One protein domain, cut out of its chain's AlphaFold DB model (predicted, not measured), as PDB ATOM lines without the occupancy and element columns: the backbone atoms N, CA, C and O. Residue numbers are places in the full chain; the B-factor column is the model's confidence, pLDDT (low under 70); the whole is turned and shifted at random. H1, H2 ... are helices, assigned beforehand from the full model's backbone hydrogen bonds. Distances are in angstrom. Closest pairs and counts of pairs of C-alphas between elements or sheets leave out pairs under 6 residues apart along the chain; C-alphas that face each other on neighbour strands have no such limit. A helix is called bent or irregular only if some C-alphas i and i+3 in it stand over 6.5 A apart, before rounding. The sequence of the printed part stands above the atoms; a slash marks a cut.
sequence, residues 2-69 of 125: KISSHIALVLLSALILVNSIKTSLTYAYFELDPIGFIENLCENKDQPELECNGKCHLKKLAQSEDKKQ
ATOM      1  N   LYS A   2     117.175 121.381 191.591       70.75
ATOM      2  CA  LYS A   2     117.893 121.766 192.834       70.75
ATOM      3  C   LYS A   2     119.347 121.262 192.921       70.75
ATOM      4  O   LYS A   2     120.235 122.035 193.245       70.75
ATOM      5  N   ILE A   3     119.609 120.006 192.543       83.12
ATOM      6  CA  ILE A   3     120.966 119.414 192.560       83.12
ATOM      7  C   ILE A   3     121.930 120.164 191.630       83.12
ATOM      8  O   ILE A   3     123.025 120.524 192.045       83.12
ATOM      9  N   SER A   4     121.496 120.489 190.408       80.94
ATOM     10  CA  SER A   4     122.290 121.302 189.473       80.94
ATOM     11  C   SER A   4     122.610 122.691 190.032       80.94
ATOM     12  O   SER A   4     123.694 123.207 189.781       80.94
ATOM     13  N   SER A   5     121.697 123.287 190.807       84.31
ATOM     14  CA  SER A   5     121.929 124.578 191.463       84.31
ATOM     15  C   SER A   5     122.957 124.476 192.591       84.31
ATOM     16  O   SER A   5     123.779 125.374 192.735       84.31
ATOM     17  N   HIS A   6     122.948 123.391 193.374       91.81
ATOM     18  CA  HIS A   6     123.961 123.160 194.407       91.81
ATOM     19  C   HIS A   6     125.341 122.890 193.803       91.81
ATOM     20  O   HIS A   6     126.324 123.439 194.287       91.81
ATOM     21  N   ILE A   7     125.411 122.119 192.713       94.31
ATOM     22  CA  ILE A   7     126.665 121.887 191.980       94.31
ATOM     23  C   ILE A   7     127.220 123.213 191.451       94.31
ATOM     24  O   ILE A   7     128.394 123.506 191.657       94.31
ATOM     25  N   ALA A   8     126.377 124.042 190.828       92.88
ATOM     26  CA  ALA A   8     126.789 125.355 190.340       92.88
ATOM     27  C   ALA A   8     127.292 126.265 191.473       92.88
ATOM     28  O   ALA A   8     128.289 126.962 191.304       92.88
ATOM     29  N   LEU A   9     126.644 126.223 192.642       95.06
ATOM     30  CA  LEU A   9     127.033 127.013 193.810       95.06
ATOM     31  C   LEU A   9     128.379 126.563 194.390       95.06
ATOM     32  O   LEU A   9     129.238 127.398 194.666       95.06
ATOM     33  N   VAL A  10     128.595 125.250 194.512       95.75
ATOM     34  CA  VAL A  10     129.885 124.687 194.936       95.75
ATOM     35  C   VAL A  10     130.981 125.071 193.943       95.75
ATOM     36  O   VAL A  10     132.036 125.554 194.350       95.75
ATOM     37  N   LEU A  11     130.722 124.950 192.641       95.06
ATOM     38  CA  LEU A  11     131.699 125.273 191.604       95.06
ATOM     39  C   LEU A  11     132.063 126.767 191.602       95.06
ATOM     40  O   LEU A  11     133.241 127.113 191.541       95.06
ATOM     41  N   LEU A  12     131.076 127.654 191.761       94.06
ATOM     42  CA  LEU A  12     131.309 129.091 191.924       94.06
ATOM     43  C   LEU A  12     132.119 129.403 193.187       94.06
ATOM     44  O   LEU A  12     133.069 130.180 193.116       94.06
ATOM     45  N   SER A  13     131.801 128.773 194.324       94.75
ATOM     46  CA  SER A  13     132.575 128.970 195.558       94.75
ATOM     47  C   SER A  13     134.033 128.523 195.408       94.75
ATOM     48  O   SER A  13     134.938 129.238 195.832       94.75
ATOM     49  N   ALA A  14     134.279 127.399 194.728       95.31
ATOM     50  CA  ALA A  14     135.624 126.895 194.482       95.31
ATOM     51  C   ALA A  14     136.435 127.857 193.601       95.31
ATOM     52  O   ALA A  14     137.589 128.149 193.908       95.31
ATOM     53  N   LEU A  15     135.827 128.414 192.547       93.44
ATOM     54  CA  LEU A  15     136.481 129.395 191.673       93.44
ATOM     55  C   LEU A  15     136.900 130.666 192.418       93.44
ATOM     56  O   LEU A  15     137.963 131.223 192.134       93.44
ATOM     57  N   ILE A  16     136.079 131.129 193.362       92.75
ATOM     58  CA  ILE A  16     136.400 132.297 194.188       92.75
ATOM     59  C   ILE A  16     137.580 131.968 195.110       92.75
ATOM     60  O   ILE A  16     138.568 132.698 195.108       92.75
ATOM     61  N   LEU A  17     137.529 130.834 195.816       92.50
ATOM     62  CA  LEU A  17     138.590 130.405 196.735       92.50
ATOM     63  C   LEU A  17     139.942 130.222 196.033       92.50
ATOM     64  O   LEU A  17     140.957 130.731 196.507       92.50
ATOM     65  N   VAL A  18     139.959 129.553 194.876       91.88
ATOM     66  CA  VAL A  18     141.184 129.370 194.079       91.88
ATOM     67  C   VAL A  18     141.759 130.722 193.658       91.88
ATOM     68  O   VAL A  18     142.971 130.926 193.729       91.88
ATOM     69  N   ASN A  19     140.910 131.675 193.267       86.94
ATOM     70  CA  ASN A  19     141.373 133.010 192.899       86.94
ATOM     71  C   ASN A  19     141.947 133.807 194.073       86.94
ATOM     72  O   ASN A  19     142.856 134.596 193.833       86.94
ATOM     73  N   SER A  20     141.449 133.606 195.294       87.69
ATOM     74  CA  SER A  20     141.964 134.272 196.495       87.69
ATOM     75  C   SER A  20     143.291 133.687 196.979       87.69
ATOM     76  O   SER A  20     144.147 134.418 197.460       87.69
ATOM     77  N   ILE A  21     143.474 132.371 196.858       90.94
ATOM     78  CA  ILE A  21     144.620 131.667 197.451       90.94
ATOM     79  C   ILE A  21     145.815 131.574 196.491       90.94
ATOM     80  O   ILE A  21     146.958 131.505 196.944       90.94
ATOM     81  N   LYS A  22     145.590 131.604 195.169       91.06
ATOM     82  CA  LYS A  22     146.646 131.388 194.160       91.06
ATOM     83  C   LYS A  22     147.889 132.260 194.361       91.06
ATOM     84  O   LYS A  22     148.999 131.750 194.238       91.06
ATOM     85  N   THR A  23     147.728 133.545 194.683       90.69
ATOM     86  CA  THR A  23     148.856 134.475 194.813       90.69
ATOM     87  C   THR A  23     149.692 134.095 196.026       90.69
ATOM     88  O   THR A  23     150.898 133.907 195.909       90.69
ATOM     89  N   SER A  24     149.034 133.860 197.164       92.38
ATOM     90  CA  SER A  24     149.688 133.443 198.404       92.38
ATOM     91  C   SER A  24     150.413 132.099 198.250       92.38
ATOM     92  O   SER A  24     151.568 131.989 198.649       92.38
ATOM     93  N   LEU A  25     149.810 131.112 197.571       94.69
ATOM     94  CA  LEU A  25     150.487 129.846 197.252       94.69
ATOM     95  C   LEU A  25     151.698 130.032 196.336       94.69
ATOM     96  O   LEU A  25     152.685 129.320 196.485       94.69
ATOM     97  N   THR A  26     151.641 130.976 195.396       94.25
ATOM     98  CA  THR A  26     152.761 131.216 194.476       94.25
ATOM     99  C   THR A  26     153.950 131.850 195.203       94.25
ATOM    100  O   THR A  26     155.090 131.467 194.953       94.25
ATOM    101  N   TYR A  27     153.693 132.758 196.151       95.38
ATOM    102  CA  TYR A  27     154.728 133.283 197.050       95.38
ATOM    103  C   TYR A  27     155.286 132.199 197.977       95.38
ATOM    104  O   TYR A  27     156.499 132.064 198.085       95.38
ATOM    105  N   ALA A  28     154.421 131.371 198.571       96.38
ATOM    106  CA  ALA A  28     154.863 130.250 199.397       96.38
ATOM    107  C   ALA A  28     155.743 129.266 198.605       96.38
ATOM    108  O   ALA A  28     156.739 128.774 199.124       96.38
ATOM    109  N   TYR A  29     155.424 129.010 197.331       96.81
ATOM    110  CA  TYR A  29     156.258 128.174 196.466       96.81
ATOM    111  C   TYR A  29     157.651 128.784 196.241       96.81
ATOM    112  O   TYR A  29     158.645 128.072 196.347       96.81
ATOM    113  N   PHE A  30     157.734 130.097 196.005       96.56
ATOM    114  CA  PHE A  30     159.014 130.800 195.880       96.56
ATOM    115  C   PHE A  30     159.866 130.721 197.156       96.56
ATOM    116  O   PHE A  30     161.079 130.564 197.065       96.56
ATOM    117  N   GLU A  31     159.247 130.811 198.336       96.06
ATOM    118  CA  GLU A  31     159.962 130.740 199.617       96.06
ATOM    119  C   GLU A  31     160.438 129.324 199.966       96.06
ATOM    120  O   GLU A  31     161.529 129.160 200.512       96.06
ATOM    121  N   LEU A  32     159.635 128.300 199.659       97.81
ATOM    122  CA  LEU A  32     159.952 126.908 199.989       97.81
ATOM    123  C   LEU A  32     160.964 126.285 199.020       97.81
ATOM    124  O   LEU A  32     161.818 125.513 199.452       97.81
ATOM    125  N   ASP A  33     160.870 126.605 197.728       97.56
ATOM    126  CA  ASP A  33     161.771 126.098 196.690       97.56
ATOM    127  C   ASP A  33     162.095 127.189 195.651       97.56
ATOM    128  O   ASP A  33     161.543 127.207 194.544       97.56
ATOM    129  N   PRO A  34     163.012 128.116 195.977       93.94
ATOM    130  CA  PRO A  34     163.384 129.192 195.066       93.94
ATOM    131  C   PRO A  34     164.072 128.676 193.793       93.94
ATOM    132  O   PRO A  34     163.936 129.294 192.737       93.94
ATOM    133  N   ILE A  35     164.790 127.550 193.863       95.50
ATOM    134  CA  ILE A  35     165.517 126.981 192.718       95.50
ATOM    135  C   ILE A  35     164.516 126.427 191.707       95.50
ATOM    136  O   ILE A  35     164.523 126.857 190.551       95.50
ATOM    137  N   GLY A  36     163.609 125.552 192.148       96.12
ATOM    138  CA  GLY A  36     162.552 125.022 191.294       96.12
ATOM    139  C   GLY A  36     161.600 126.115 190.809       96.12
ATOM    140  O   GLY A  36     161.160 126.083 189.658       96.12
ATOM    141  N   PHE A  37     161.331 127.138 191.627       96.81
ATOM    142  CA  PHE A  37     160.546 128.294 191.195       96.81
ATOM    143  C   PHE A  37     161.209 129.018 190.017       96.81
ATOM    144  O   PHE A  37     160.557 129.285 189.007       96.81
ATOM    145  N   ILE A  38     162.504 129.334 190.113       95.12
ATOM    146  CA  ILE A  38     163.244 130.010 189.038       95.12
ATOM    147  C   ILE A  38     163.297 129.121 187.793       95.12
ATOM    148  O   ILE A  38     163.016 129.595 186.688       95.12
ATOM    149  N   GLU A  39     163.586 127.833 187.968       94.56
ATOM    150  CA  GLU A  39     163.677 126.862 186.880       94.56
ATOM    151  C   GLU A  39     162.354 126.668 186.142       94.56
ATOM    152  O   GLU A  39     162.375 126.412 184.944       94.56
ATOM    153  N   ASN A  40     161.201 126.825 186.791       94.31
ATOM    154  CA  ASN A  40     159.904 126.595 186.151       94.31
ATOM    155  C   ASN A  40     159.205 127.887 185.706       94.31
ATOM    156  O   ASN A  40     158.591 127.909 184.640       94.31
ATOM    157  N   LEU A  41     159.319 128.976 186.475       94.81
ATOM    158  CA  LEU A  41     158.463 130.164 186.340       94.81
ATOM    159  C   LEU A  41     159.185 131.443 185.892       94.81
ATOM    160  O   LEU A  41     158.507 132.392 185.481       94.81
ATOM    161  N   CYS A  42     160.522 131.517 185.956       94.50
ATOM    162  CA  CYS A  42     161.245 132.682 185.430       94.50
ATOM    163  C   CYS A  42     161.187 132.698 183.893       94.50
ATOM    164  O   CYS A  42     161.295 131.668 183.240       94.50
ATOM    165  N   GLU A  43     161.016 133.880 183.304       91.31
ATOM    166  CA  GLU A  43     160.946 134.046 181.845       91.31
ATOM    167  C   GLU A  43     162.319 134.253 181.192       91.31
ATOM    168  O   GLU A  43     162.552 133.768 180.091       91.31
ATOM    169  N   ASN A  44     163.250 134.903 181.895       91.06
ATOM    170  CA  ASN A  44     164.579 135.244 181.379       91.06
ATOM    171  C   ASN A  44     165.637 134.270 181.919       91.06
ATOM    172  O   ASN A  44     166.567 134.684 182.607       91.06
ATOM    173  N   LYS A  45     165.467 132.967 181.663       87.31
ATOM    174  CA  LYS A  45     166.442 131.941 182.085       87.31
ATOM    175  C   LYS A  45     167.743 132.019 181.280       87.31
ATOM    176  O   LYS A  45     168.811 131.799 181.836       87.31
ATOM    177  N   ASP A  46     167.643 132.397 180.005       89.38
ATOM    178  CA  ASP A  46     168.774 132.453 179.067       89.38
ATOM    179  C   ASP A  46     169.535 133.794 179.090       89.38
ATOM    180  O   ASP A  46     170.532 133.946 178.392       89.38
ATOM    181  N   GLN A  47     169.064 134.772 179.877       90.25
ATOM    182  CA  GLN A  47     169.640 136.122 179.987       90.25
ATOM    183  C   GLN A  47     169.934 136.459 181.457       90.25
ATOM    184  O   GLN A  47     169.176 137.209 182.091       90.25
ATOM    185  N   PRO A  48     171.001 135.885 182.042       86.12
ATOM    186  CA  PRO A  48     171.354 136.093 183.447       86.12
ATOM    187  C   PRO A  48     171.662 137.562 183.778       86.12
ATOM    188  O   PRO A  48     171.439 137.986 184.912       86.12
ATOM    189  N   GLU A  49     172.093 138.361 182.799       93.06
ATOM    190  CA  GLU A  49     172.347 139.799 182.939       93.06
ATOM    191  C   GLU A  49     171.103 140.627 183.304       93.06
ATOM    192  O   GLU A  49     171.237 141.737 183.813       93.06
ATOM    193  N   LEU A  50     169.892 140.095 183.084       91.50
ATOM    194  CA  LEU A  50     168.634 140.751 183.464       91.50
ATOM    195  C   LEU A  50     168.222 140.493 184.919       91.50
ATOM    196  O   LEU A  50     167.191 140.999 185.363       91.50
ATOM    197  N   GLU A  51     168.985 139.674 185.647       92.12
ATOM    198  CA  GLU A  51     168.800 139.390 187.073       92.12
ATOM    199  C   GLU A  51     167.358 139.000 187.478       92.12
ATOM    200  O   GLU A  51     166.916 139.319 188.591       92.12
ATOM    201  N   CYS A  52     166.628 138.283 186.603       94.50
ATOM    202  CA  CYS A  52     165.232 137.878 186.832       94.50
ATOM    203  C   CYS A  52     165.051 137.236 188.206       94.50
ATOM    204  O   CYS A  52     164.266 137.745 188.999       94.50
ATOM    205  N   ASN A  53     165.766 136.140 188.498       93.19
ATOM    206  CA  ASN A  53     165.766 135.472 189.808       93.19
ATOM    207  C   ASN A  53     164.352 135.296 190.419       93.19
ATOM    208  O   ASN A  53     164.147 135.517 191.608       93.19
ATOM    209  N   GLY A  54     163.341 135.005 189.587       93.12
ATOM    210  CA  GLY A  54     161.929 134.892 189.992       93.12
ATOM    211  C   GLY A  54     161.169 136.222 190.165       93.12
ATOM    212  O   GLY A  54     159.938 136.237 190.105       93.12
ATOM    213  N   LYS A  55     161.863 137.363 190.268       93.31
ATOM    214  CA  LYS A  55     161.297 138.707 190.496       93.31
ATOM    215  C   LYS A  55     160.315 139.137 189.407       93.31
ATOM    216  O   LYS A  55     159.290 139.742 189.710       93.31
ATOM    217  N   CYS A  56     160.596 138.821 188.141       93.94
ATOM    218  CA  CYS A  56     159.726 139.186 187.017       93.94
ATOM    219  C   CYS A  56     158.337 138.541 187.137       93.94
ATOM    220  O   CYS A  56     157.324 139.208 186.920       93.94
ATOM    221  N   HIS A  57     158.284 137.267 187.536       93.94
ATOM    222  CA  HIS A  57     157.030 136.545 187.730       93.94
ATOM    223  C   HIS A  57     156.236 137.121 188.914       93.94
ATOM    224  O   HIS A  57     155.061 137.454 188.766       93.94
ATOM    225  N   LEU A  58     156.900 137.335 190.055       93.56
ATOM    226  CA  LEU A  58     156.287 137.929 191.252       93.56
ATOM    227  C   LEU A  58     155.746 139.342 190.983       93.56
ATOM    228  O   LEU A  58     154.630 139.676 191.377       93.56
ATOM    229  N   LYS A  59     156.486 140.158 190.225       92.00
ATOM    230  CA  LYS A  59     156.046 141.499 189.814       92.00
ATOM    231  C   LYS A  59     154.778 141.455 188.962       92.00
ATOM    232  O   LYS A  59     153.888 142.282 189.150       92.00
ATOM    233  N   LYS A  60     154.674 140.502 188.029       90.69
ATOM    234  CA  LYS A  60     153.463 140.330 187.210       90.69
ATOM    235  C   LYS A  60     152.258 139.925 188.055       90.69
ATOM    236  O   LYS A  60     151.161 140.412 187.786       90.69
ATOM    237  N   LEU A  61     152.458 139.080 189.069       89.12
ATOM    238  CA  LEU A  61     151.402 138.699 190.009       89.12
ATOM    239  C   LEU A  61     150.869 139.925 190.757       89.12
ATOM    240  O   LEU A  61     149.671 140.185 190.663       89.12
ATOM    241  N   ALA A  62     151.746 140.728 191.366       86.50
ATOM    242  CA  ALA A  62     151.362 141.950 192.081       86.50
ATOM    243  C   ALA A  62     150.598 142.941 191.179       86.50
ATOM    244  O   ALA A  62     149.476 143.340 191.477       86.50
ATOM    245  N   GLN A  63     151.123 143.227 189.982       85.88
ATOM    246  CA  GLN A  63     150.464 144.139 189.037       85.88
ATOM    247  C   GLN A  63     149.095 143.641 188.546       85.88
ATOM    248  O   GLN A  63     148.258 144.437 188.111       85.88
ATOM    249  N   SER A  64     148.869 142.324 188.533       77.69
ATOM    250  CA  SER A  64     147.586 141.742 188.130       77.69
ATOM    251  C   SER A  64     146.499 141.892 189.198       77.69
ATOM    252  O   SER A  64     145.313 141.891 188.854       77.69
ATOM    253  N   GLU A  65     146.894 142.046 190.463       70.50
ATOM    254  CA  GLU A  65     146.001 142.392 191.570       70.50
ATOM    255  C   GLU A  65     145.675 143.889 191.531       70.50
ATOM    256  O   GLU A  65     144.496 144.249 191.469       70.50
ATOM    257  N   ASP A  66     146.693 144.741 191.375       63.81
ATOM    258  CA  ASP A  66     146.536 146.202 191.318       63.81
ATOM    259  C   ASP A  66     145.660 146.656 190.139       63.81
ATOM    260  O   ASP A  66     144.753 147.472 190.285       63.81
ATOM    261  N   LYS A  67     145.847 146.080 188.940       60.31
ATOM    262  CA  LYS A  67     145.048 146.452 187.753       60.31
ATOM    263  C   LYS A  67     143.557 146.128 187.882       60.31
ATOM    264  O   LYS A  67     142.763 146.681 187.114       60.31
ATOM    265  N   LYS A  68     143.164 145.233 188.798       58.47
ATOM    266  CA  LYS A  68     141.752 144.931 189.094       58.47
ATOM    267  C   LYS A  68     141.151 145.929 190.084       58.47
ATOM    268  O   LYS A  68     139.948 146.172 190.025       58.47
ATOM    269  N   GLN A  69     141.976 146.559 190.913       53.53
ATOM    270  CA  GLN A  69     141.625 147.707 191.741       53.53
ATOM    271  C   GLN A  69     141.933 149.005 190.984       53.53
ATOM    272  O   GLN A  69     142.808 149.775 191.351       53.53
TER     273      GLN A  69
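This is residues 2 to 69 of the 125 residues of an uncharacterized protein of Hyunsoonleella jejuensis (UniProt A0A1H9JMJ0). One long helix, H1, is bent; its first arm, H1a, sticks out as a free handle, and its second arm, H1b, joins H2 and H3 in a small, loosely gathered head. H3 folds back beside H1b, and a loop tip, residues 46 to 51, sticks out of the head. The printed part has 68 residues, with three named helices in the order H1, H2, H3 and no named strand; the class is all helix. It is only just extended, close to loose, with a radius of gyration of the C-alphas of 16.6 A, and spans 58 by 27 by 18 A, the arm H1a making much of the length.

H1, residues 2 to 32, was assigned as one helix by its hydrogen bonds but is bent, with C-alphas 20 and 23 standing 7.1 A apart. H1a, residues 2 to 20, begins at C-alpha 2 (117.893, 121.766, 192.834) and measures 27.4 A. H1b, residues 23 to 32, measures 14.4 A. H2 is residues 34 to 41, 10.1 A. H3, residues 55 to 66, measures 16.6 A and ends at C-alpha 66 (146.536, 146.202, 191.318).

H1a and H1b stand at a steep tilt of 51 degrees. H1b and H3 are close but not clearly touching, the closest C-alphas being Thr 23 and Leu 61 at 6.9 A, with a shallow tilt of 21 degrees, opposite ways. H1b and H2 are also close but not clearly touching, at Phe 30 and Phe 37, whose C-alphas are 5.5 A apart. H1a is apart from H2 and H3. Every O i to N i+4 pair is within hydrogen-bond range in H1a, H1b, H2 and H3.

The C-alphas of Lys 2 and Glu 49 are the farthest apart, 58.2 A. The printed part has no cut; the link from H2 to H3 is long, 13 residues. Residues 66 to 69 have pLDDT under 70.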